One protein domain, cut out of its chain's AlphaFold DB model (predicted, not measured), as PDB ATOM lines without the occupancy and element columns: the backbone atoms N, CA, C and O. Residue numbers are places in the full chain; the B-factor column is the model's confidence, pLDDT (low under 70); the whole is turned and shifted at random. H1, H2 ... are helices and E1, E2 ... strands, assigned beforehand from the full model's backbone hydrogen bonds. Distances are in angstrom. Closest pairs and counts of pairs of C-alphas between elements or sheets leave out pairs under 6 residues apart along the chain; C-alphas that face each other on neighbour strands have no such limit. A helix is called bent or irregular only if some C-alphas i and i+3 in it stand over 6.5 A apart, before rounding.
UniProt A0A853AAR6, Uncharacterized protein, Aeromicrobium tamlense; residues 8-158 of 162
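What this domain is: This is residues 8 to 158 of the 162 residues of an uncharacterized protein of Aeromicrobium tamlense (UniProt A0A853AAR6). A small wall of three parallel strands, E1, E2 and E3, has helices over both faces: H2 and the long H5 run side by side over one, and the short H6 covers the other. H4 packs on H2 and H5 away from the sheet, H3 folds back on H4, and H1 packs on residues 52 to 60 of H2. The 151 printed residues hold six named helices and three strands, in the order H1 E1 H2 E2 H3 H4 H5 E3 H6; the class is mostly helix. The whole is compact, with a radius of gyration of the C-alphas of 15.4 A and spans of 48 by 34 by 25 A.

Where its parts are: The strands are E1, residues 25 to 28, E2, residues 66 to 71, 15.6 A long, and E3, residues 141 to 146, 16.7 A long. H2, residues 39 to 60, spans 31.7 A, and H5, residues 109 to 137, spans 42.5 A. H1, residues 8 to 20, begins at C-alpha 8 (171.466, 37.342, 167.842). H3 is residues 83 to 91 and H4 residues 93 to 104. H6, residues 147 to 156, ends at C-alpha 156 (199.277, 22.698, 167.310). H5 is irregular, with C-alphas 110 and 113 7.3 A apart, and has a kink of 32 degrees near residue 130; H3 is only just irregular, with C-alphas 87 and 90 6.52 A apart.

How they stand to each other: The sheet runs E1 E2 E3, parallel; N 26 and O 66 are 2.8 A apart, and N 69 and O 143 2.9 A, within hydrogen-bond range. H2 and H5 lie on the same face, at heights over the sheet of 10.5 A and 8.8 A, and H6 on the opposite face at 9.3 A: three layers, helices on both faces of a sheet. E1, H2, E2 form a strand-helix-strand unit, parallel neighbours joined through a helix, with a right-handed crossover; E2, H3 H4 H5, E3 form another. H2, H4 and H5 make an up and down bundle, each helix running against the one before. H2 and H5 touch at a shallow tilt of 12 degrees, closest at the C-alphas of Pro 39 and Pro 113, 4.6 A. H3 and H4 form a helical hairpin, closest at the C-alphas of Leu 88 and Leu 96, 5.8 A. H1 touches H2, closest at the C-alphas of Glu 11 and Ala 56, 5.2 A. Every O i to N i+4 pair is within hydrogen-bond range in H1, H2 and H4, against 21 of 25 in H5, 4 of 6 in H6 and 1 of 5 in H3, where 4 of 6 O i to N i+3 pairs are.

The domain as a whole: The C-alphas farthest apart, of Gly 21 and Pro 108, are 48.5 A apart. The printed part has no cut, and its one long link is E2 to H3. The mean pLDDT of the printed part is 87.7; residues 30 to 35, 73 to 76 and 148 to 158 hold the 21 residues under 70.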
ATOM      1  N   ARG A   8     171.264  36.294 168.855       96.44
ATOM      2  CA  ARG A   8     171.466  37.342 167.842       96.44
ATOM      3  C   ARG A   8     172.829  38.003 167.983       96.44
ATOM      4  O   ARG A   8     173.458  38.344 166.983       96.44
ATOM      5  N   SER A   9     173.298  38.164 169.219       96.50
ATOM      6  CA  SER A   9     174.633  38.689 169.507       96.50
ATOM      7  C   SER A   9     175.724  37.770 168.947       96.50
ATOM      8  O   SER A   9     176.679  38.238 168.320       96.50
ATOM      9  N   VAL A  10     175.559  36.453 169.110       96.81
ATOM     10  CA  VAL A  10     176.490  35.452 168.569       96.81
ATOM     11  C   VAL A  10     176.420  35.389 167.043       96.81
ATOM     12  O   VAL A  10     177.458  35.383 166.389       96.81
ATOM     13  N   GLU A  11     175.222  35.384 166.458       97.31
ATOM     14  CA  GLU A  11     175.033  35.389 165.003       97.31
ATOM     15  C   GLU A  11     175.685  36.611 164.353       97.31
ATOM     16  O   GLU A  11     176.406  36.462 163.367       97.31
ATOM     17  N   ALA A  12     175.515  37.803 164.935       97.19
ATOM     18  CA  ALA A  12     176.149  39.022 164.443       97.19
ATOM     19  C   ALA A  12     177.685  38.922 164.461       97.19
ATOM     20  O   ALA A  12     178.344  39.329 163.503       97.19
ATOM     21  N   LEU A  13     178.266  38.337 165.515       96.31
ATOM     22  CA  LEU A  13     179.706  38.084 165.582       96.31
ATOM     23  C   LEU A  13     180.166  37.094 164.504       96.31
ATOM     24  O   LEU A  13     181.183  37.329 163.852       96.31
ATOM     25  N   MET A  14     179.430  35.999 164.312       96.94
ATOM     26  CA  MET A  14     179.776  34.962 163.336       96.94
ATOM     27  C   MET A  14     179.632  35.452 161.895       96.94
ATOM     28  O   MET A  14     180.448  35.089 161.046       96.94
ATOM     29  N   LEU A  15     178.647  36.312 161.625       95.69
ATOM     30  CA  LEU A  15     178.483  36.968 160.333       95.69
ATOM     31  C   LEU A  15     179.655  37.908 160.044       95.69
ATOM     32  O   LEU A  15     180.290  37.771 159.003       95.69
ATOM     33  N   ALA A  16     180.006  38.782 160.990       95.88
ATOM     34  CA  ALA A  16     181.156  39.672 160.838       95.88
ATOM     35  C   ALA A  16     182.468  38.887 160.626       95.88
ATOM     36  O   ALA A  16     183.296  39.257 159.794       95.88
ATOM     37  N   ALA A  17     182.649  37.763 161.330       95.31
ATOM     38  CA  ALA A  17     183.791  36.875 161.115       95.31
ATOM     39  C   ALA A  17     183.785  36.253 159.707       95.31
ATOM     40  O   ALA A  17     184.834  36.163 159.074       95.31
ATOM     41  N   ARG A  18     182.610  35.857 159.202       94.00
ATOM     42  CA  ARG A  18     182.440  35.295 157.856       94.00
ATOM     43  C   ARG A  18     182.685  36.325 156.749       94.00
ATOM     44  O   ARG A  18     183.232  35.961 155.711       94.00
ATOM     45  N   GLU A  19     182.309  37.582 156.964       95.44
ATOM     46  CA  GLU A  19     182.592  38.695 156.045       95.44
ATOM     47  C   GLU A  19     184.097  38.966 155.920       95.44
ATOM     48  O   GLU A  19     184.576  39.298 154.838       95.44
ATOM     49  N   ALA A  20     184.858  38.760 157.000       94.69
ATOM     50  CA  ALA A  20     186.316  38.855 156.978       94.69
ATOM     51  C   ALA A  20     186.995  37.661 156.275       94.69
ATOM     52  O   ALA A  20     188.145  37.771 155.848       94.69
ATOM     53  N   GLY A  21     186.305  36.523 156.146       95.19
ATOM     54  CA  GLY A  21     186.785  35.343 155.433       95.19
ATOM     55  C   GLY A  21     186.205  34.026 155.961       95.19
ATOM     56  O   GLY A  21     185.354  34.005 156.851       95.19
ATOM     57  N   PRO A  22     186.648  32.875 155.422       94.12
ATOM     58  CA  PRO A  22     186.196  31.574 155.901       94.12
ATOM     59  C   PRO A  22     186.544  31.344 157.379       94.12
ATOM     60  O   PRO A  22     187.708  31.397 157.769       94.12
ATOM     61  N   VAL A  23     185.543  31.019 158.203       95.06
ATOM     62  CA  VAL A  23     185.764  30.642 159.608       95.06
ATOM     63  C   VAL A  23     186.222  29.186 159.664       95.06
ATOM     64  O   VAL A  23     185.423  28.265 159.478       95.06
ATOM     65  N   VAL A  24     187.519  28.988 159.897       95.00
ATOM     66  CA  VAL A  24     188.149  27.658 159.969       95.00
ATOM     67  C   VAL A  24     188.003  27.013 161.343       95.00
ATOM     68  O   VAL A  24     187.790  25.806 161.432       95.00
ATOM     69  N   SER A  25     188.048  27.801 162.415       93.69
ATOM     70  CA  SER A  25     187.853  27.294 163.768       93.69
ATOM     71  C   SER A  25     187.084  28.274 164.647       93.69
ATOM     72  O   SER A  25     187.133  29.489 164.459       93.69
ATOM     73  N   VAL A  26     186.352  27.717 165.606       94.69
ATOM     74  CA  VAL A  26     185.655  28.441 166.665       94.69
ATOM     75  C   VAL A  26     185.953  27.734 167.974       94.69
ATOM     76  O   VAL A  26     185.777  26.522 168.091       94.69
ATOM     77  N   VAL A  27     186.378  28.494 168.977       92.44
ATOM     78  CA  VAL A  27     186.613  27.981 170.325       92.44
ATOM     79  C   VAL A  27     185.638  28.659 171.273       92.44
ATOM     80  O   VAL A  27     185.727  29.860 171.521       92.44
ATOM     81  N   HIS A  28     184.708  27.885 171.827       92.25
ATOM     82  CA  HIS A  28     183.840  28.354 172.898       92.25
ATOM     83  C   HIS A  28     184.440  27.953 174.239       92.25
ATOM     84  O   HIS A  28     184.308  26.812 174.676       92.25
ATOM     85  N   ALA A  29     185.080  28.903 174.919       81.75
ATOM     86  CA  ALA A  29     185.767  28.652 176.184       81.75
ATOM     87  C   ALA A  29     184.839  28.398 177.393       81.75
ATOM     88  O   ALA A  29     185.337  28.400 178.511       81.75
ATOM     89  N   GLY A  30     183.531  28.175 177.184       67.00
ATOM     90  CA  GLY A  30     182.553  27.796 178.210       67.00
ATOM     91  C   GLY A  30     182.613  28.688 179.451       67.00
ATOM     92  O   GLY A  30     183.336  28.354 180.379       67.00
ATOM     93  N   GLY A  31     181.839  29.782 179.462       63.97
ATOM     94  CA  GLY A  31     181.922  30.904 180.416       63.97
ATOM     95  C   GLY A  31     182.509  30.591 181.801       63.97
ATOM     96  O   GLY A  31     182.086  29.642 182.471       63.97
ATOM     97  N   THR A  32     183.479  31.411 182.219       60.97
ATOM     98  CA  THR A  32     184.061  31.374 183.565       60.97
ATOM     99  C   THR A  32     182.967  31.647 184.585       60.97
ATOM    100  O   THR A  32     182.313  32.683 184.513       60.97
ATOM    101  N   THR A  33     182.771  30.723 185.515       63.34
ATOM    102  CA  THR A  33     181.862  30.911 186.644       63.34
ATOM    103  C   THR A  33     182.662  31.463 187.814       63.34
ATOM    104  O   THR A  33     183.643  30.830 188.221       63.34
ATOM    105  N   ASP A  34     182.267  32.609 188.353       64.12
ATOM    106  CA  ASP A  34     182.800  33.081 189.625       64.12
ATOM    107  C   ASP A  34     182.226  32.218 190.760       64.12
ATOM    108  O   ASP A  34     181.104  31.713 190.707       64.12
ATOM    109  N   SER A  35     183.000  32.057 191.825       60.41
ATOM    110  CA  SER A  35     182.568  31.444 193.081       60.41
ATOM    111  C   SER A  35     181.308  32.088 193.680       60.41
ATOM    112  O   SER A  35     180.597  31.431 194.445       60.41
ATOM    113  N   ALA A  36     181.024  33.346 193.326       70.56
ATOM    114  CA  ALA A  36     179.847  34.095 193.754       70.56
ATOM    115  C   ALA A  36     178.604  33.895 192.862       70.56
ATOM    116  O   ALA A  36     177.523  34.367 193.222       70.56
ATOM    117  N   ASP A  37     178.725  33.208 191.722       82.69
ATOM    118  CA  ASP A  37     177.621  33.084 190.772       82.69
ATOM    119  C   ASP A  37     176.485  32.208 191.306       82.69
ATOM    120  O   ASP A  37     176.677  31.160 191.936       82.69
ATOM    121  N   SER A  38     175.253  32.615 190.995       92.06
ATOM    122  CA  SER A  38     174.079  31.812 191.316       92.06
ATOM    123  C   SER A  38     174.028  30.547 190.442       92.06
ATOM    124  O   SER A  38     174.482  30.559 189.294       92.06
ATOM    125  N   PRO A  39     173.408  29.448 190.919       93.00
ATOM    126  CA  PRO A  39     173.205  28.248 190.104       93.00
ATOM    127  C   PRO A  39     172.499  28.535 188.772       93.00
ATOM    128  O   PRO A  39     172.780  27.887 187.769       93.00
ATOM    129  N   GLU A  40     171.585  29.508 188.751       94.38
ATOM    130  CA  GLU A  40     170.886  29.923 187.537       94.38
ATOM    131  C   GLU A  40     171.812  30.647 186.559       94.38
ATOM    132  O   GLU A  40     171.807  30.319 185.376       94.38
ATOM    133  N   ALA A  41     172.641  31.578 187.041       92.62
ATOM    134  CA  ALA A  41     173.610  32.285 186.205       92.62
ATOM    135  C   ALA A  41     174.604  31.308 185.557       92.62
ATOM    136  O   ALA A  41     174.832  31.372 184.348       92.62
ATOM    137  N   ILE A  42     175.101  30.340 186.336       92.62
ATOM    138  CA  ILE A  42     175.997  29.275 185.861       92.62
ATOM    139  C   ILE A  42     175.335  28.453 184.750       92.62
ATOM    140  O   ILE A  42     175.923  28.265 183.682       92.62
ATOM    141  N   VAL A  43     174.116  27.956 184.994       93.75
ATOM    142  CA  VAL A  43     173.378  27.155 184.008       93.75
ATOM    143  C   VAL A  43     173.103  27.980 182.760       93.75
ATOM    144  O   VAL A  43     173.418  27.522 181.665       93.75
ATOM    145  N   ARG A  44     172.570  29.197 182.903       94.44
ATOM    146  CA  ARG A  44     172.209  30.064 181.777       94.44
ATOM    147  C   ARG A  44     173.409  30.338 180.877       94.44
ATOM    148  O   ARG A  44     173.342  30.042 179.687       94.44
ATOM    149  N   ALA A  45     174.511  30.833 181.439       92.50
ATOM    150  CA  ALA A  45     175.700  31.182 180.666       92.50
ATOM    151  C   ALA A  45     176.265  29.978 179.898       92.50
ATOM    152  O   ALA A  45     176.565  30.074 178.708       92.50
ATOM    153  N   ARG A  46     176.380  28.822 180.562       92.81
ATOM    154  CA  ARG A  46     176.997  27.625 179.973       92.81
ATOM    155  C   ARG A  46     176.071  26.923 178.983       92.81
ATOM    156  O   ARG A  46     176.524  26.518 177.916       92.81
ATOM    157  N   VAL A  47     174.790  26.767 179.317       94.50
ATOM    158  CA  VAL A  47     173.818  26.032 178.495       94.50
ATOM    159  C   VAL A  47     173.404  26.852 177.281       94.50
ATOM    160  O   VAL A  47     173.546  26.353 176.165       94.50
ATOM    161  N   LEU A  48     172.973  28.106 177.467       95.31
ATOM    162  CA  LEU A  48     172.604  28.957 176.332       95.31
ATOM    163  C   LEU A  48     173.821  29.258 175.462       95.31
ATOM    164  O   LEU A  48     173.724  29.136 174.247       95.31
ATOM    165  N   GLY A  49     174.986  29.526 176.062       94.56
ATOM    166  CA  GLY A  49     176.222  29.719 175.305       94.56
ATOM    167  C   GLY A  49     176.586  28.517 174.436       94.56
ATOM    168  O   GLY A  49     176.880  28.675 173.252       94.56
ATOM    169  N   THR A  50     176.462  27.301 174.978       95.38
ATOM    170  CA  THR A  50     176.678  26.073 174.201       95.38
ATOM    171  C   THR A  50     175.688  25.971 173.039       95.38
ATOM    172  O   THR A  50     176.100  25.682 171.915       95.38
ATOM    173  N   ILE A  51     174.394  26.207 173.277       96.19
ATOM    174  CA  ILE A  51     173.350  26.110 172.244       96.19
ATOM    175  C   ILE A  51     173.584  27.151 171.147       96.19
ATOM    176  O   ILE A  51     173.702  26.788 169.975       96.19
ATOM    177  N   ASN A  52     173.723  28.417 171.536       96.62
ATOM    178  CA  ASN A  52     173.808  29.556 170.631       96.62
ATOM    179  C   ASN A  52     175.083  29.520 169.789       96.62
ATOM    180  O   ASN A  52     175.011  29.664 168.572       96.62
ATOM    181  N   VAL A  53     176.247  29.248 170.393       96.62
ATOM    182  CA  VAL A  53     177.502  29.142 169.630       96.62
ATOM    183  C   VAL A  53     177.478  27.939 168.693       96.62
ATOM    184  O   VAL A  53     177.968  28.040 167.568       96.62
ATOM    185  N   THR A  54     176.864  26.823 169.096       97.06
ATOM    186  CA  THR A  54     176.714  25.666 168.201       97.06
ATOM    187  C   THR A  54     175.843  26.013 166.995       97.06
ATOM    188  O   THR A  54     176.250  25.750 165.866       97.06
ATOM    189  N   ALA A  55     174.682  26.636 167.221       96.31
ATOM    190  CA  ALA A  55     173.763  27.030 166.157       96.31
ATOM    191  C   ALA A  55     174.393  28.060 165.204       96.31
ATOM    192  O   ALA A  55     174.418  27.847 163.993       96.31
ATOM    193  N   ALA A  56     174.980  29.128 165.748       97.12
ATOM    194  CA  ALA A  56     175.599  30.186 164.957       97.12
ATOM    195  C   ALA A  56     176.833  29.694 164.185       97.12
ATOM    196  O   ALA A  56     177.042  30.089 163.039       97.12
ATOM    197  N   THR A  57     177.634  28.791 164.768       97.00
ATOM    198  CA  THR A  57     178.751  28.178 164.034       97.00
ATOM    199  C   THR A  57     178.257  27.314 162.893       97.00
ATOM    200  O   THR A  57     178.786  27.423 161.792       97.00
ATOM    201  N   LEU A  58     177.233  26.492 163.130       96.06
ATOM    202  CA  LEU A  58     176.662  25.641 162.094       96.06
ATOM    203  C   LEU A  58     176.114  26.468 160.921       96.06
ATOM    204  O   LEU A  58     176.319  26.090 159.773       96.06
ATOM    205  N   ALA A  59     175.487  27.617 161.201       96.12
ATOM    206  CA  ALA A  59     174.922  28.505 160.184       96.12
ATOM    207  C   ALA A  59     175.968  29.080 159.217       96.12
ATOM    208  O   ALA A  59     175.654  29.356 158.062       96.12
ATOM    209  N   VAL A  60     177.211  29.256 159.675       95.69
ATOM    210  CA  VAL A  60     178.301  29.749 158.825       95.69
ATOM    211  C   VAL A  60     179.261  28.646 158.388       95.69
ATOM    212  O   VAL A  60     180.122  28.921 157.563       95.69
ATOM    213  N   ALA A  61     179.174  27.432 158.934       94.06
ATOM    214  CA  ALA A  61     180.176  26.387 158.750       94.06
ATOM    215  C   ALA A  61     180.426  26.056 157.269       94.06
ATOM    216  O   ALA A  61     179.501  25.918 156.472       94.06
ATOM    217  N   GLY A  62     181.704  25.919 156.912       91.00
ATOM    218  CA  GLY A  62     182.143  25.374 155.630       91.00
ATOM    219  C   GLY A  62     182.872  24.046 155.819       91.00
ATOM    220  O   GLY A  62     183.070  23.581 156.944       91.00
ATOM    221  N   LEU A  63     183.324  23.456 154.708       92.44
ATOM    222  CA  LEU A  63     184.158  22.253 154.741       92.44
ATOM    223  C   LEU A  63     185.400  22.489 155.611       92.44
ATOM    224  O   LEU A  63     186.149  23.441 155.400       92.44
ATOM    225  N   GLY A  64     185.610  21.613 156.590       91.19
ATOM    226  CA  GLY A  64     186.729  21.676 157.527       91.19
ATOM    227  C   GLY A  64     186.545  22.633 158.709       91.19
ATOM    228  O   GLY A  64     187.387  22.608 159.608       91.19
ATOM    229  N   THR A  65     185.464  23.427 158.774       95.69
ATOM    230  CA  THR A  65     185.194  24.284 159.941       95.69
ATOM    231  C   THR A  65     185.118  23.431 161.207       95.69
ATOM    232  O   THR A  65     184.377  22.451 161.255       95.69
ATOM    233  N   THR A  66     185.857  23.810 162.250       96.31
ATOM    234  CA  THR A  66     185.886  23.074 163.521       96.31
ATOM    235  C   THR A  66     185.388  23.936 164.679       96.31
ATOM    236  O   THR A  66     185.966  24.976 164.975       96.31
ATOM    237  N   LEU A  67     184.343  23.488 165.373       96.00
ATOM    238  CA  LEU A  67     183.912  24.043 166.656       96.00
ATOM    239  C   LEU A  67     184.459  23.188 167.803       96.00
ATOM    240  O   LEU A  67     184.248  21.973 167.840       96.00
ATOM    241  N   VAL A  68     185.117  23.832 168.762       94.50
ATOM    242  CA  VAL A  68     185.585  23.210 170.002       94.50
ATOM    243  C   VAL A  68     184.921  23.878 171.200       94.50
ATOM    244  O   VAL A  68     185.125  25.063 171.461       94.50
ATOM    245  N   HIS A  69     184.161  23.099 171.967       93.19
ATOM    246  CA  HIS A  69     183.650  23.505 173.275       93.19
ATOM    247  C   HIS A  69     184.654  23.155 174.376       93.19
ATOM    248  O   HIS A  69     185.028  21.993 174.550       93.19
ATOM    249  N   ALA A  70     185.057  24.147 175.166       88.06
ATOM    250  CA  ALA A  70     185.824  23.926 176.380       88.06
ATOM    251  C   ALA A  70     184.896  23.410 177.488       88.06
ATOM    252  O   ALA A  70     184.048  24.118 178.036       88.06
ATOM    253  N   SER A  71     185.051  22.136 177.807       84.50
ATOM    254  CA  SER A  71     184.447  21.491 178.965       84.50
ATOM    255  C   SER A  71     185.267  21.764 180.232       84.50
ATOM    256  O   SER A  71     186.370  22.306 180.185       84.50
ATOM    257  N   SER A  72     184.725  21.391 181.391       75.12
ATOM    258  CA  SER A  72     185.437  21.507 182.664       75.12
ATOM    259  C   SER A  72     185.998  20.155 183.097       75.12
ATOM    260  O   SER A  72     185.252  19.178 183.151       75.12
ATOM    261  N   ALA A  73     187.273  20.121 183.486       64.75
ATOM    262  CA  ALA A  73     187.908  18.957 184.109       64.75
ATOM    263  C   ALA A  73     187.436  18.688 185.551       64.75
ATOM    264  O   ALA A  73     187.688  17.625 186.111       64.75
ATOM    265  N   ALA A  74     186.745  19.650 186.173       54.47
ATOM    266  CA  ALA A  74     186.507  19.673 187.615       54.47
ATOM    267  C   ALA A  74     185.377  18.749 188.108       54.47
ATOM    268  O   ALA A  74     185.103  18.701 189.307       54.47
ATOM    269  N   ALA A  75     184.697  18.013 187.228       54.22
ATOM    270  CA  ALA A  75     183.613  17.129 187.639       54.22
ATOM    271  C   ALA A  75     184.110  15.686 187.777       54.22
ATOM    272  O   ALA A  75     184.021  14.890 186.848       54.22
ATOM    273  N   THR A  76     184.583  15.329 188.973       54.16
ATOM    274  CA  THR A  76     184.984  13.953 189.331       54.16
ATOM    275  C   THR A  76     183.840  12.935 189.145       54.16
ATOM    276  O   THR A  76     184.089  11.740 189.038       54.16
ATOM    277  N   ALA A  77     182.587  13.402 189.058       70.44
ATOM    278  CA  ALA A  77     181.442  12.639 188.571       70.44
ATOM    279  C   ALA A  77     180.429  13.574 187.883       70.44
ATOM    280  O   ALA A  77     179.979  14.558 188.474       70.44
ATOM    281  N   LEU A  78     180.062  13.257 186.641       82.69
ATOM    282  CA  LEU A  78     179.055  13.988 185.870       82.69
ATOM    283  C   LEU A  78     177.706  13.253 185.917       82.69
ATOM    284  O   LEU A  78     177.671  12.043 185.675       82.69
ATOM    285  N   PRO A  79     176.587  13.936 186.221       86.81
ATOM    286  CA  PRO A  79     175.272  13.309 186.184       86.81
ATOM    287  C   PRO A  79     174.865  12.924 184.756       86.81
ATOM    288  O   PRO A  79     175.027  13.686 183.805       86.81
ATOM    289  N   VAL A  80     174.241  11.757 184.604       88.31
ATOM    290  CA  VAL A  80     173.618  11.377 183.332       88.31
ATOM    291  C   VAL A  80     172.332  12.180 183.156       88.31
ATOM    292  O   VAL A  80     171.409  12.075 183.962       88.31
ATOM    293  N   LEU A  81     172.252  12.966 182.081       91.44
ATOM    294  CA  LEU A  81     171.044  13.720 181.757       91.44
ATOM    295  C   LEU A  81     170.060  12.875 180.936       91.44
ATOM    296  O   LEU A  81     170.466  12.196 179.984       91.44
ATOM    297  N   PRO A  82     168.751  12.936 181.241       89.50
ATOM    298  CA  PRO A  82     167.734  12.283 180.432       89.50
ATOM    299  C   PRO A  82     167.759  12.748 178.971       89.50
ATOM    300  O   PRO A  82     167.935  13.929 178.679       89.50
ATOM    301  N   ARG A  83     167.484  11.836 178.028       88.38
ATOM    302  CA  ARG A  83     167.513  12.146 176.583       88.38
ATOM    303  C   ARG A  83     166.589  13.301 176.177       88.38
ATOM    304  O   ARG A  83     166.897  14.004 175.221       88.38
ATOM    305  N   TRP A  84     165.471  13.493 176.881       87.75
ATOM    306  CA  TRP A  84     164.508  14.552 176.575       87.75
ATOM    307  C   TRP A  84     165.061  15.960 176.813       87.75
ATOM    308  O   TRP A  84     164.626  16.875 176.124       87.75
ATOM    309  N   VAL A  85     166.047  16.121 177.704       89.31
ATOM    310  CA  VAL A  85     166.707  17.407 177.992       89.31
ATOM    311  C   VAL A  85     167.298  18.000 176.713       89.31
ATOM    312  O   VAL A  85     167.109  19.171 176.414       89.31
ATOM    313  N   PHE A  86     167.936  17.168 175.888       89.69
ATOM    314  CA  PHE A  86     168.551  17.612 174.635       89.69
ATOM    315  C   PHE A  86     167.528  17.997 173.561       89.69
ATOM    316  O   PHE A  86     167.863  18.751 172.656       89.69
ATOM    317  N   ARG A  87     166.281  17.515 173.663       87.25
ATOM    318  CA  ARG A  87     165.195  17.931 172.760       87.25
ATOM    319  C   ARG A  87     164.658  19.320 173.098       87.25
ATOM    320  O   ARG A  87     164.094  19.958 172.221       87.25
ATOM    321  N   LEU A  88     164.833  19.779 174.341       86.00
ATOM    322  CA  LEU A  88     164.454  21.136 174.739       86.00
ATOM    323  C   LEU A  88     165.436  22.184 174.218       86.00
ATOM    324  O   LEU A  88     165.024  23.309 173.991       86.00
ATOM    325  N   ALA A  89     166.698  21.827 173.973       88.38
ATOM    326  CA  ALA A  89     167.710  22.777 173.514       88.38
ATOM    327  C   ALA A  89     167.287  23.605 172.277       88.38
ATOM    328  O   ALA A  89     167.448  24.818 172.326       88.38
ATOM    329  N   PRO A  90     166.707  23.017 171.211       83.88
ATOM    330  CA  PRO A  90     166.175  23.801 170.093       83.88
ATOM    331  C   PRO A  90     164.726  24.286 170.281       83.88
ATOM    332  O   PRO A  90     164.291  25.159 169.537       83.88
ATOM    333  N   ALA A  91     163.953  23.704 171.206       90.50
ATOM    334  CA  ALA A  91     162.505  23.930 171.309       90.50
ATOM    335  C   ALA A  91     162.110  24.950 172.389       90.50
ATOM    336  O   ALA A  91     161.180  25.725 172.192       90.50
ATOM    337  N   ASP A  92     162.795  24.919 173.530       94.31
ATOM    338  CA  ASP A  92     162.549  25.764 174.698       94.31
ATOM    339  C   ASP A  92     163.845  25.917 175.528       94.31
ATOM    340  O   ASP A  92     164.028  25.241 176.551       94.31
ATOM    341  N   PRO A  93     164.795  26.764 175.076       93.38
ATOM    342  CA  PRO A  93     166.065  26.978 175.770       93.38
ATOM    343  C   PRO A  93     165.895  27.537 177.189       93.38
ATOM    344  O   PRO A  93     166.630  27.148 178.095       93.38
ATOM    345  N   GLU A  94     164.912  28.413 177.412       93.25
ATOM    346  CA  GLU A  94     164.642  28.984 178.738       93.25
ATOM    347  C   GLU A  94     164.030  27.946 179.684       93.25
ATOM    348  O   GLU A  94     164.472  27.808 180.828       93.25
ATOM    349  N   GLY A  95     163.077  27.134 179.215       95.00
ATOM    350  CA  GLY A  95     162.551  26.014 179.996       95.00
ATOM    351  C   GLY A  95     163.617  24.964 180.309       95.00
ATOM    352  O   GLY A  95     163.621  24.383 181.401       95.00
ATOM    353  N   LEU A  96     164.578  24.756 179.403       96.19
ATOM    354  CA  LEU A  96     165.760  23.939 179.659       96.19
ATOM    355  C   LEU A  96     166.630  24.531 180.779       96.19
ATOM    356  O   LEU A  96     166.992  23.797 181.701       96.19
ATOM    357  N   VAL A  97     166.937  25.832 180.738       96.12
ATOM    358  CA  VAL A  97     167.686  26.517 181.808       96.12
ATOM    359  C   VAL A  97     166.968  26.345 183.144       96.12
ATOM    360  O   VAL A  97     167.557  25.811 184.083       96.12
ATOM    361  N   ALA A  98     165.675  26.670 183.212       96.31
ATOM    362  CA  ALA A  98     164.880  26.532 184.431       96.31
ATOM    363  C   ALA A  98     164.888  25.090 184.971       96.31
ATOM    364  O   ALA A  98     165.045  24.856 186.173       96.31
ATOM    365  N   THR A  99     164.778  24.105 184.077       95.88
ATOM    366  CA  THR A  99     164.834  22.678 184.414       95.88
ATOM    367  C   THR A  99     166.181  22.291 185.020       95.88
ATOM    368  O   THR A  99     166.225  21.663 186.080       95.88
ATOM    369  N   LEU A 100     167.289  22.651 184.371       95.25
ATOM    370  CA  LEU A 100     168.629  22.286 184.830       95.25
ATOM    371  C   LEU A 100     169.009  23.027 186.119       95.25
ATOM    372  O   LEU A 100     169.600  22.421 187.014       95.25
ATOM    373  N   THR A 101     168.597  24.287 186.270       95.81
ATOM    374  CA  THR A 101     168.732  25.038 187.524       95.81
ATOM    375  C   THR A 101     167.960  24.361 188.651       95.81
ATOM    376  O   THR A 101     168.512  24.175 189.734       95.81
ATOM    377  N   ARG A 102     166.722  23.912 188.403       95.00
ATOM    378  CA  ARG A 102     165.939  23.174 189.401       95.00
ATOM    379  C   ARG A 102     166.619  21.873 189.819       95.00
ATOM    380  O   ARG A 102     166.602  21.543 190.999       95.00
ATOM    381  N   LEU A 103     167.227  21.140 188.887       92.69
ATOM    382  CA  LEU A 103     167.994  19.934 189.218       92.69
ATOM    383  C   LEU A 103     169.221  20.259 190.082       92.69
ATOM    384  O   LEU A 103     169.501  19.536 191.036       92.69
ATOM    385  N   ALA A 104     169.920  21.359 189.795       91.69
ATOM    386  CA  ALA A 104     171.069  21.801 190.582       91.69
ATOM    387  C   ALA A 104     170.691  22.194 192.020       91.69
ATOM    388  O   ALA A 104     171.446  21.931 192.957       91.69
ATOM    389  N   THR A 105     169.509  22.786 192.212       92.50
ATOM    390  CA  THR A 105     169.016  23.225 193.526       92.50
ATOM    391  C   THR A 105     168.352  22.118 194.350       92.50
ATOM    392  O   THR A 105     168.013  22.355 195.506       92.50
ATOM    393  N   LEU A 106     168.234  20.888 193.825       91.62
ATOM    394  CA  LEU A 106     167.911  19.708 194.642       91.62
ATOM    395  C   LEU A 106     169.038  19.370 195.635       91.62
ATOM    396  O   LEU A 106     168.805  18.716 196.651       91.62
ATOM    397  N   CYS A 107     170.269  19.802 195.349       85.12
ATOM    398  CA  CYS A 107     171.378  19.718 196.290       85.12
ATOM    399  C   CYS A 107     171.279  20.811 197.375       85.12
ATOM    400  O   CYS A 107     170.709  21.873 197.133       85.12
ATOM    401  N   PRO A 108     171.899  20.617 198.559       89.06
ATOM    402  CA  PRO A 108     171.988  21.671 199.571       89.06
ATOM    403  C   PRO A 108     172.553  22.970 198.982       89.06
ATOM    404  O   PRO A 108     173.498  22.901 198.199       89.06
ATOM    405  N   ALA A 109     172.056  24.135 199.414       87.44
ATOM    406  CA  ALA A 109     172.392  25.445 198.832       87.44
ATOM    407  C   ALA A 109     173.903  25.669 198.615       87.44
ATOM    408  O   ALA A 109     174.320  26.082 197.539       87.44
ATOM    409  N   ARG A 110     174.740  25.271 199.587       87.38
ATOM    410  CA  ARG A 110     176.214  25.360 199.502       87.38
ATOM    411  C   ARG A 110     176.853  24.560 198.353       87.38
ATOM    412  O   ARG A 110     178.006  24.784 198.023       87.38
ATOM    413  N   ARG A 111     176.147  23.564 197.809       89.25
ATOM    414  CA  ARG A 111     176.587  22.689 196.708       89.25
ATOM    415  C   ARG A 111     175.873  22.997 195.392       89.25
ATOM    416  O   ARG A 111     176.289  22.467 194.368       89.25
ATOM    417  N   ALA A 112     174.823  23.817 195.404       91.00
ATOM    418  CA  ALA A 112     174.020  24.090 194.216       91.00
ATOM    419  C   ALA A 112     174.834  24.725 193.065       91.00
ATOM    420  O   ALA A 112     174.645  24.284 191.934       91.00
ATOM    421  N   PRO A 113     175.790  25.651 193.301       90.38
ATOM    422  CA  PRO A 113     176.653  26.161 192.227       90.38
ATOM    423  C   PRO A 113     177.527  25.071 191.587       90.38
ATOM    424  O   PRO A 113     177.577  24.934 190.367       90.38
ATOM    425  N   ALA A 114     178.147  24.213 192.403       88.69
ATOM    426  CA  ALA A 114     178.939  23.088 191.905       88.69
ATOM    427  C   ALA A 114     178.075  22.067 191.136       88.69
ATOM    428  O   ALA A 114     178.487  21.561 190.093       88.69
ATOM    429  N   ALA A 115     176.855  21.798 191.615       90.88
ATOM    430  CA  ALA A 115     175.893  20.943 190.923       90.88
ATOM    431  C   ALA A 115     175.458  21.549 189.580       90.88
ATOM    432  O   ALA A 115     175.431  20.837 188.577       90.88
ATOM    433  N   ALA A 116     175.187  22.856 189.532       92.31
ATOM    434  CA  ALA A 116     174.888  23.589 188.303       92.31
ATOM    435  C   ALA A 116     176.024  23.465 187.285       92.31
ATOM    436  O   ALA A 116     175.775  23.191 186.109       92.31
ATOM    437  N   HIS A 117     177.274  23.579 187.735       90.19
ATOM    438  CA  HIS A 117     178.445  23.423 186.874       90.19
ATOM    439  C   HIS A 117     178.582  22.001 186.313       90.19
ATOM    440  O   HIS A 117     178.797  21.821 185.110       90.19
ATOM    441  N   ALA A 118     178.400  20.978 187.155       90.56
ATOM    442  CA  ALA A 118     178.458  19.572 186.748       90.56
ATOM    443  C   ALA A 118     177.314  19.197 185.789       90.56
ATOM    444  O   ALA A 118     177.539  18.557 184.759       90.56
ATOM    445  N   ILE A 119     176.088  19.639 186.078       92.88
ATOM    446  CA  ILE A 119     174.916  19.436 185.215       92.88
ATOM    447  C   ILE A 119     175.127  20.115 183.860       92.88
ATOM    448  O   ILE A 119     174.948  19.479 182.822       92.88
ATOM    449  N   SER A 120     175.579  21.370 183.850       92.75
ATOM    450  CA  SER A 120     175.834  22.116 182.610       92.75
ATOM    451  C   SER A 120     176.966  21.496 181.790       92.75
ATOM    452  O   SER A 120     176.894  21.455 180.566       92.75
ATOM    453  N   THR A 121     177.995  20.952 182.446       91.44
ATOM    454  CA  THR A 121     179.075  20.218 181.766       91.44
ATOM    455  C   THR A 121     178.561  18.908 181.166       91.44
ATOM    456  O   THR A 121     178.886  18.589 180.026       91.44
ATOM    457  N   SER A 122     177.682  18.193 181.869       93.19
ATOM    458  CA  SER A 122     177.025  16.987 181.338       93.19
ATOM    459  C   SER A 122     176.165  17.304 180.114       93.19
ATOM    460  O   SER A 122     176.159  16.549 179.138       93.19
ATOM    461  N   PHE A 123     175.465  18.442 180.145       94.69
ATOM    462  CA  PHE A 123     174.715  18.949 179.002       94.69
ATOM    463  C   PHE A 123     175.640  19.258 177.827       94.69
ATOM    464  O   PHE A 123     175.404  18.740 176.741       94.69
ATOM    465  N   LEU A 124     176.715  20.022 178.042       94.00
ATOM    466  CA  LEU A 124     177.685  20.375 177.003       94.00
ATOM    467  C   LEU A 124     178.231  19.128 176.305       94.00
ATOM    468  O   LEU A 124     178.159  19.045 175.080       94.00
ATOM    469  N   LEU A 125     178.705  18.130 177.057       92.69
ATOM    470  CA  LEU A 125     179.243  16.893 176.478       92.69
ATOM    471  C   LEU A 125     178.174  16.118 175.692       92.69
ATOM    472  O   LEU A 125     178.398  15.717 174.551       92.69
ATOM    473  N   GLY A 126     176.988  15.934 176.278       93.94
ATOM    474  CA  GLY A 126     175.904  15.192 175.636       93.94
ATOM    475  C   GLY A 126     175.300  15.904 174.421       93.94
ATOM    476  O   GLY A 126     174.835  15.237 173.495       93.94
ATOM    477  N   TYR A 127     175.289  17.236 174.416       95.38
ATOM    478  CA  TYR A 127     174.808  18.053 173.305       95.38
ATOM    479  C   TYR A 127     175.840  18.094 172.177       95.38
ATOM    480  O   TYR A 127     175.480  17.864 171.027       95.38
ATOM    481  N   THR A 128     177.125  18.253 172.516       94.50
ATOM    482  CA  THR A 128     178.251  18.157 171.570       94.50
ATOM    483  C   THR A 128     178.223  16.825 170.827       94.50
ATOM    484  O   THR A 128     178.290  16.814 169.605       94.50
ATOM    485  N   ALA A 129     178.049  15.705 171.540       93.75
ATOM    486  CA  ALA A 129     177.982  14.384 170.916       93.75
ATOM    487  C   ALA A 129     176.833  14.261 169.899       93.75
ATOM    488  O   ALA A 129     177.018  13.686 168.834       93.75
ATOM    489  N   ARG A 130     175.660  14.831 170.201       93.88
ATOM    490  CA  ARG A 130     174.488  14.794 169.307       93.88
ATOM    491  C   ARG A 130     174.644  15.702 168.096       93.88
ATOM    492  O   ARG A 130     174.299  15.317 166.988       93.88
ATOM    493  N   MET A 131     175.149  16.912 168.314       95.81
ATOM    494  CA  MET A 131     175.362  17.878 167.240       95.81
ATOM    495  C   MET A 131     176.578  17.521 166.378       95.81
ATOM    496  O   MET A 131     176.666  17.991 165.250       95.81
ATOM    497  N   GLY A 132     177.479  16.664 166.872       95.50
ATOM    498  CA  GLY A 132     178.609  16.126 166.114       95.50
ATOM    499  C   GLY A 132     178.179  15.505 164.791       95.50
ATOM    500  O   GLY A 132     178.718  15.871 163.757       95.50
ATOM    501  N   GLU A 133     177.133  14.674 164.805       93.94
ATOM    502  CA  GLU A 133     176.588  14.049 163.590       93.94
ATOM    503  C   GLU A 133     176.079  15.091 162.579       93.94
ATOM    504  O   GLU A 133     176.275  14.948 161.372       93.94
ATOM    505  N   VAL A 134     175.470  16.176 163.067       95.31
ATOM    506  CA  VAL A 134     174.985  17.278 162.223       95.31
ATOM    507  C   VAL A 134     176.156  18.026 161.586       95.31
ATOM    508  O   VAL A 134     176.128  18.286 160.385       95.31
ATOM    509  N   PHE A 135     177.204  18.327 162.357       96.56
ATOM    510  CA  PHE A 135     178.421  18.964 161.844       96.56
ATOM    511  C   PHE A 135     179.149  18.074 160.833       96.56
ATOM    512  O   PHE A 135     179.539  18.546 159.766       96.56
ATOM    513  N   ASP A 136     179.279  16.781 161.123       95.44
ATOM    514  CA  ASP A 136     179.926  15.832 160.217       95.44
ATOM    515  C   ASP A 136     179.165  15.750 158.878       95.44
ATOM    516  O   ASP A 136     179.785  15.698 157.814       95.44
ATOM    517  N   SER A 137     177.825  15.831 158.900       95.12
ATOM    518  CA  SER A 137     176.991  15.801 157.686       95.12
ATOM    519  C   SER A 137     177.204  16.990 156.737       95.12
ATOM    520  O   SER A 137     176.961  16.857 155.537       95.12
ATOM    521  N   CYS A 138     177.697  18.130 157.238       93.00
ATOM    522  CA  CYS A 138     178.064  19.295 156.425       93.00
ATOM    523  C   CYS A 138     179.584  19.433 156.202       93.00
ATOM    524  O   CYS A 138     180.046  20.447 155.680       93.00
ATOM    525  N   GLY A 139     180.370  18.410 156.562       93.19
ATOM    526  CA  GLY A 139     181.828  18.400 156.419       93.19
ATOM    527  C   GLY A 139     182.565  19.295 157.421       93.19
ATOM    528  O   GLY A 139     183.751  19.575 157.229       93.19
ATOM    529  N   ALA A 140     181.883  19.734 158.476       96.19
ATOM    530  CA  ALA A 140     182.452  20.426 159.624       96.19
ATOM    531  C   ALA A 140     182.774  19.423 160.747       96.19
ATOM    532  O   ALA A 140     182.526  18.225 160.630       96.19
ATOM    533  N   ARG A 141     183.360  19.891 161.852       96.81
ATOM    534  CA  ARG A 141     183.665  19.068 163.031       96.81
ATOM    535  C   ARG A 141     183.214  19.779 164.296       96.81
ATOM    536  O   ARG A 141     183.472  20.966 164.463       96.81
ATOM    537  N   LEU A 142     182.608  19.039 165.217       95.50
ATOM    538  CA  LEU A 142     182.272  19.528 166.552       95.50
ATOM    539  C   LEU A 142     182.905  18.625 167.607       95.50
ATOM    540  O   LEU A 142     182.708  17.410 167.606       95.50
ATOM    541  N   ARG A 143     183.692  19.220 168.504       93.50
ATOM    542  CA  ARG A 143     184.412  18.523 169.571       93.50
ATOM    543  C   ARG A 143     184.236  19.238 170.903       93.50
ATOM    544  O   ARG A 143     183.961  20.432 170.957       93.50
ATOM    545  N   SER A 144     184.449  18.501 171.982       90.44
ATOM    546  CA  SER A 144     184.616  19.059 173.320       90.44
ATOM    547  C   SER A 144     185.946  18.602 173.898       90.44
ATOM    548  O   SER A 144     186.319  17.444 173.718       90.44
ATOM    549  N   THR A 145     186.636  19.486 174.609       87.31
ATOM    550  CA  THR A 145     187.938  19.214 175.237       87.31
ATOM    551  C   THR A 145     187.995  19.862 176.621       87.31
ATOM    552  O   THR A 145     187.248  20.816 176.849       87.31
ATOM    553  N   PRO A 146     188.792  19.383 177.585       83.06
ATOM    554  CA  PRO A 146     189.022  20.114 178.830       83.06
ATOM    555  C   PRO A 146     189.626  21.503 178.568       83.06
ATOM    556  O   PRO A 146     190.436  21.668 177.656       83.06
ATOM    557  N   ALA A 147     189.221  22.514 179.342       75.88
ATOM    558  CA  ALA A 147     189.642  23.903 179.140       75.88
ATOM    559  C   ALA A 147     191.172  24.084 179.138       75.88
ATOM    560  O   ALA A 147     191.702  24.849 178.335       75.88
ATOM    561  N   GLU A 148     191.889  23.342 179.979       68.38
ATOM    562  CA  GLU A 148     193.350  23.334 180.041       68.38
ATOM    563  C   GLU A 148     194.012  22.855 178.736       68.38
ATOM    564  O   GLU A 148     195.079  23.343 178.369       68.38
ATOM    565  N   SER A 149     193.345  21.978 177.981       69.50
ATOM    566  CA  SER A 149     193.831  21.445 176.703       69.50
ATOM    567  C   SER A 149     193.522  22.357 175.511       69.50
ATOM    568  O   SER A 149     194.076  22.170 174.429       69.50
ATOM    569  N   VAL A 150     192.662  23.370 175.674       65.94
ATOM    570  CA  VAL A 150     192.342  24.334 174.602       65.94
ATOM    571  C   VAL A 150     193.583  25.124 174.189       65.94
ATOM    572  O   VAL A 150     193.809  25.353 173.003       65.94
ATOM    573  N   VAL A 151     194.422  25.504 175.157       60.47
ATOM    574  CA  VAL A 151     195.674  26.229 174.895       60.47
ATOM    575  C   VAL A 151     196.650  25.377 174.078       60.47
ATOM    576  O   VAL A 151     197.366  25.908 173.232       60.47
ATOM    577  N   GLU A 152     196.672  24.061 174.291       60.59
ATOM    578  CA  GLU A 152     197.515  23.132 173.528       60.59
ATOM    579  C   GLU A 152     196.994  22.908 172.104       60.59
ATOM    580  O   GLU A 152     197.787  22.908 171.164       60.59
ATOM    581  N   LEU A 153     195.672  22.820 171.921       59.59
ATOM    582  CA  LEU A 153     195.040  22.738 170.598       59.59
ATOM    583  C   LEU A 153     195.366  23.963 169.735       59.59
ATOM    584  O   LEU A 153     195.837  23.817 168.610       59.59
ATOM    585  N   CYS A 154     195.227  25.170 170.292       57.53
ATOM    586  CA  CYS A 154     195.580  26.397 169.577       57.53
ATOM    587  C   CYS A 154     197.070  26.467 169.204       57.53
ATOM    588  O   CYS A 154     197.423  27.141 168.244       57.53
ATOM    589  N   ARG A 155     197.962  25.791 169.941       54.62
ATOM    590  CA  ARG A 155     199.399  25.755 169.620       54.62
ATOM    591  C   ARG A 155     199.724  24.810 168.468       54.62
ATOM    592  O   ARG A 155     200.651  25.097 167.720       54.62
ATOM    593  N   HIS A 156     198.989  23.710 168.326       53.22
ATOM    594  CA  HIS A 156     199.277  22.698 167.310       53.22
ATOM    595  C   HIS A 156     198.783  23.105 165.910       53.22
ATOM    596  O   HIS A 156     199.430  22.763 164.924       53.22
ATOM    597  N   ASP A 157     197.704  23.893 165.827       50.53
ATOM    598  CA  ASP A 157     197.154  24.418 164.563       50.53
ATOM    599  C   ASP A 157     197.879  25.681 164.046       50.53
ATOM    600  O   ASP A 157     197.672  26.101 162.909       50.53
ATOM    601  N   LEU A 158     198.746  26.297 164.863       45.06
ATOM    602  CA  LEU A 158     199.563  27.462 164.484       45.06
ATOM    603  C   LEU A 158     200.933  27.091 163.899       45.06
ATOM    604  O   LEU A 158     201.661  27.977 163.450       45.06
TER     605      LEU A 158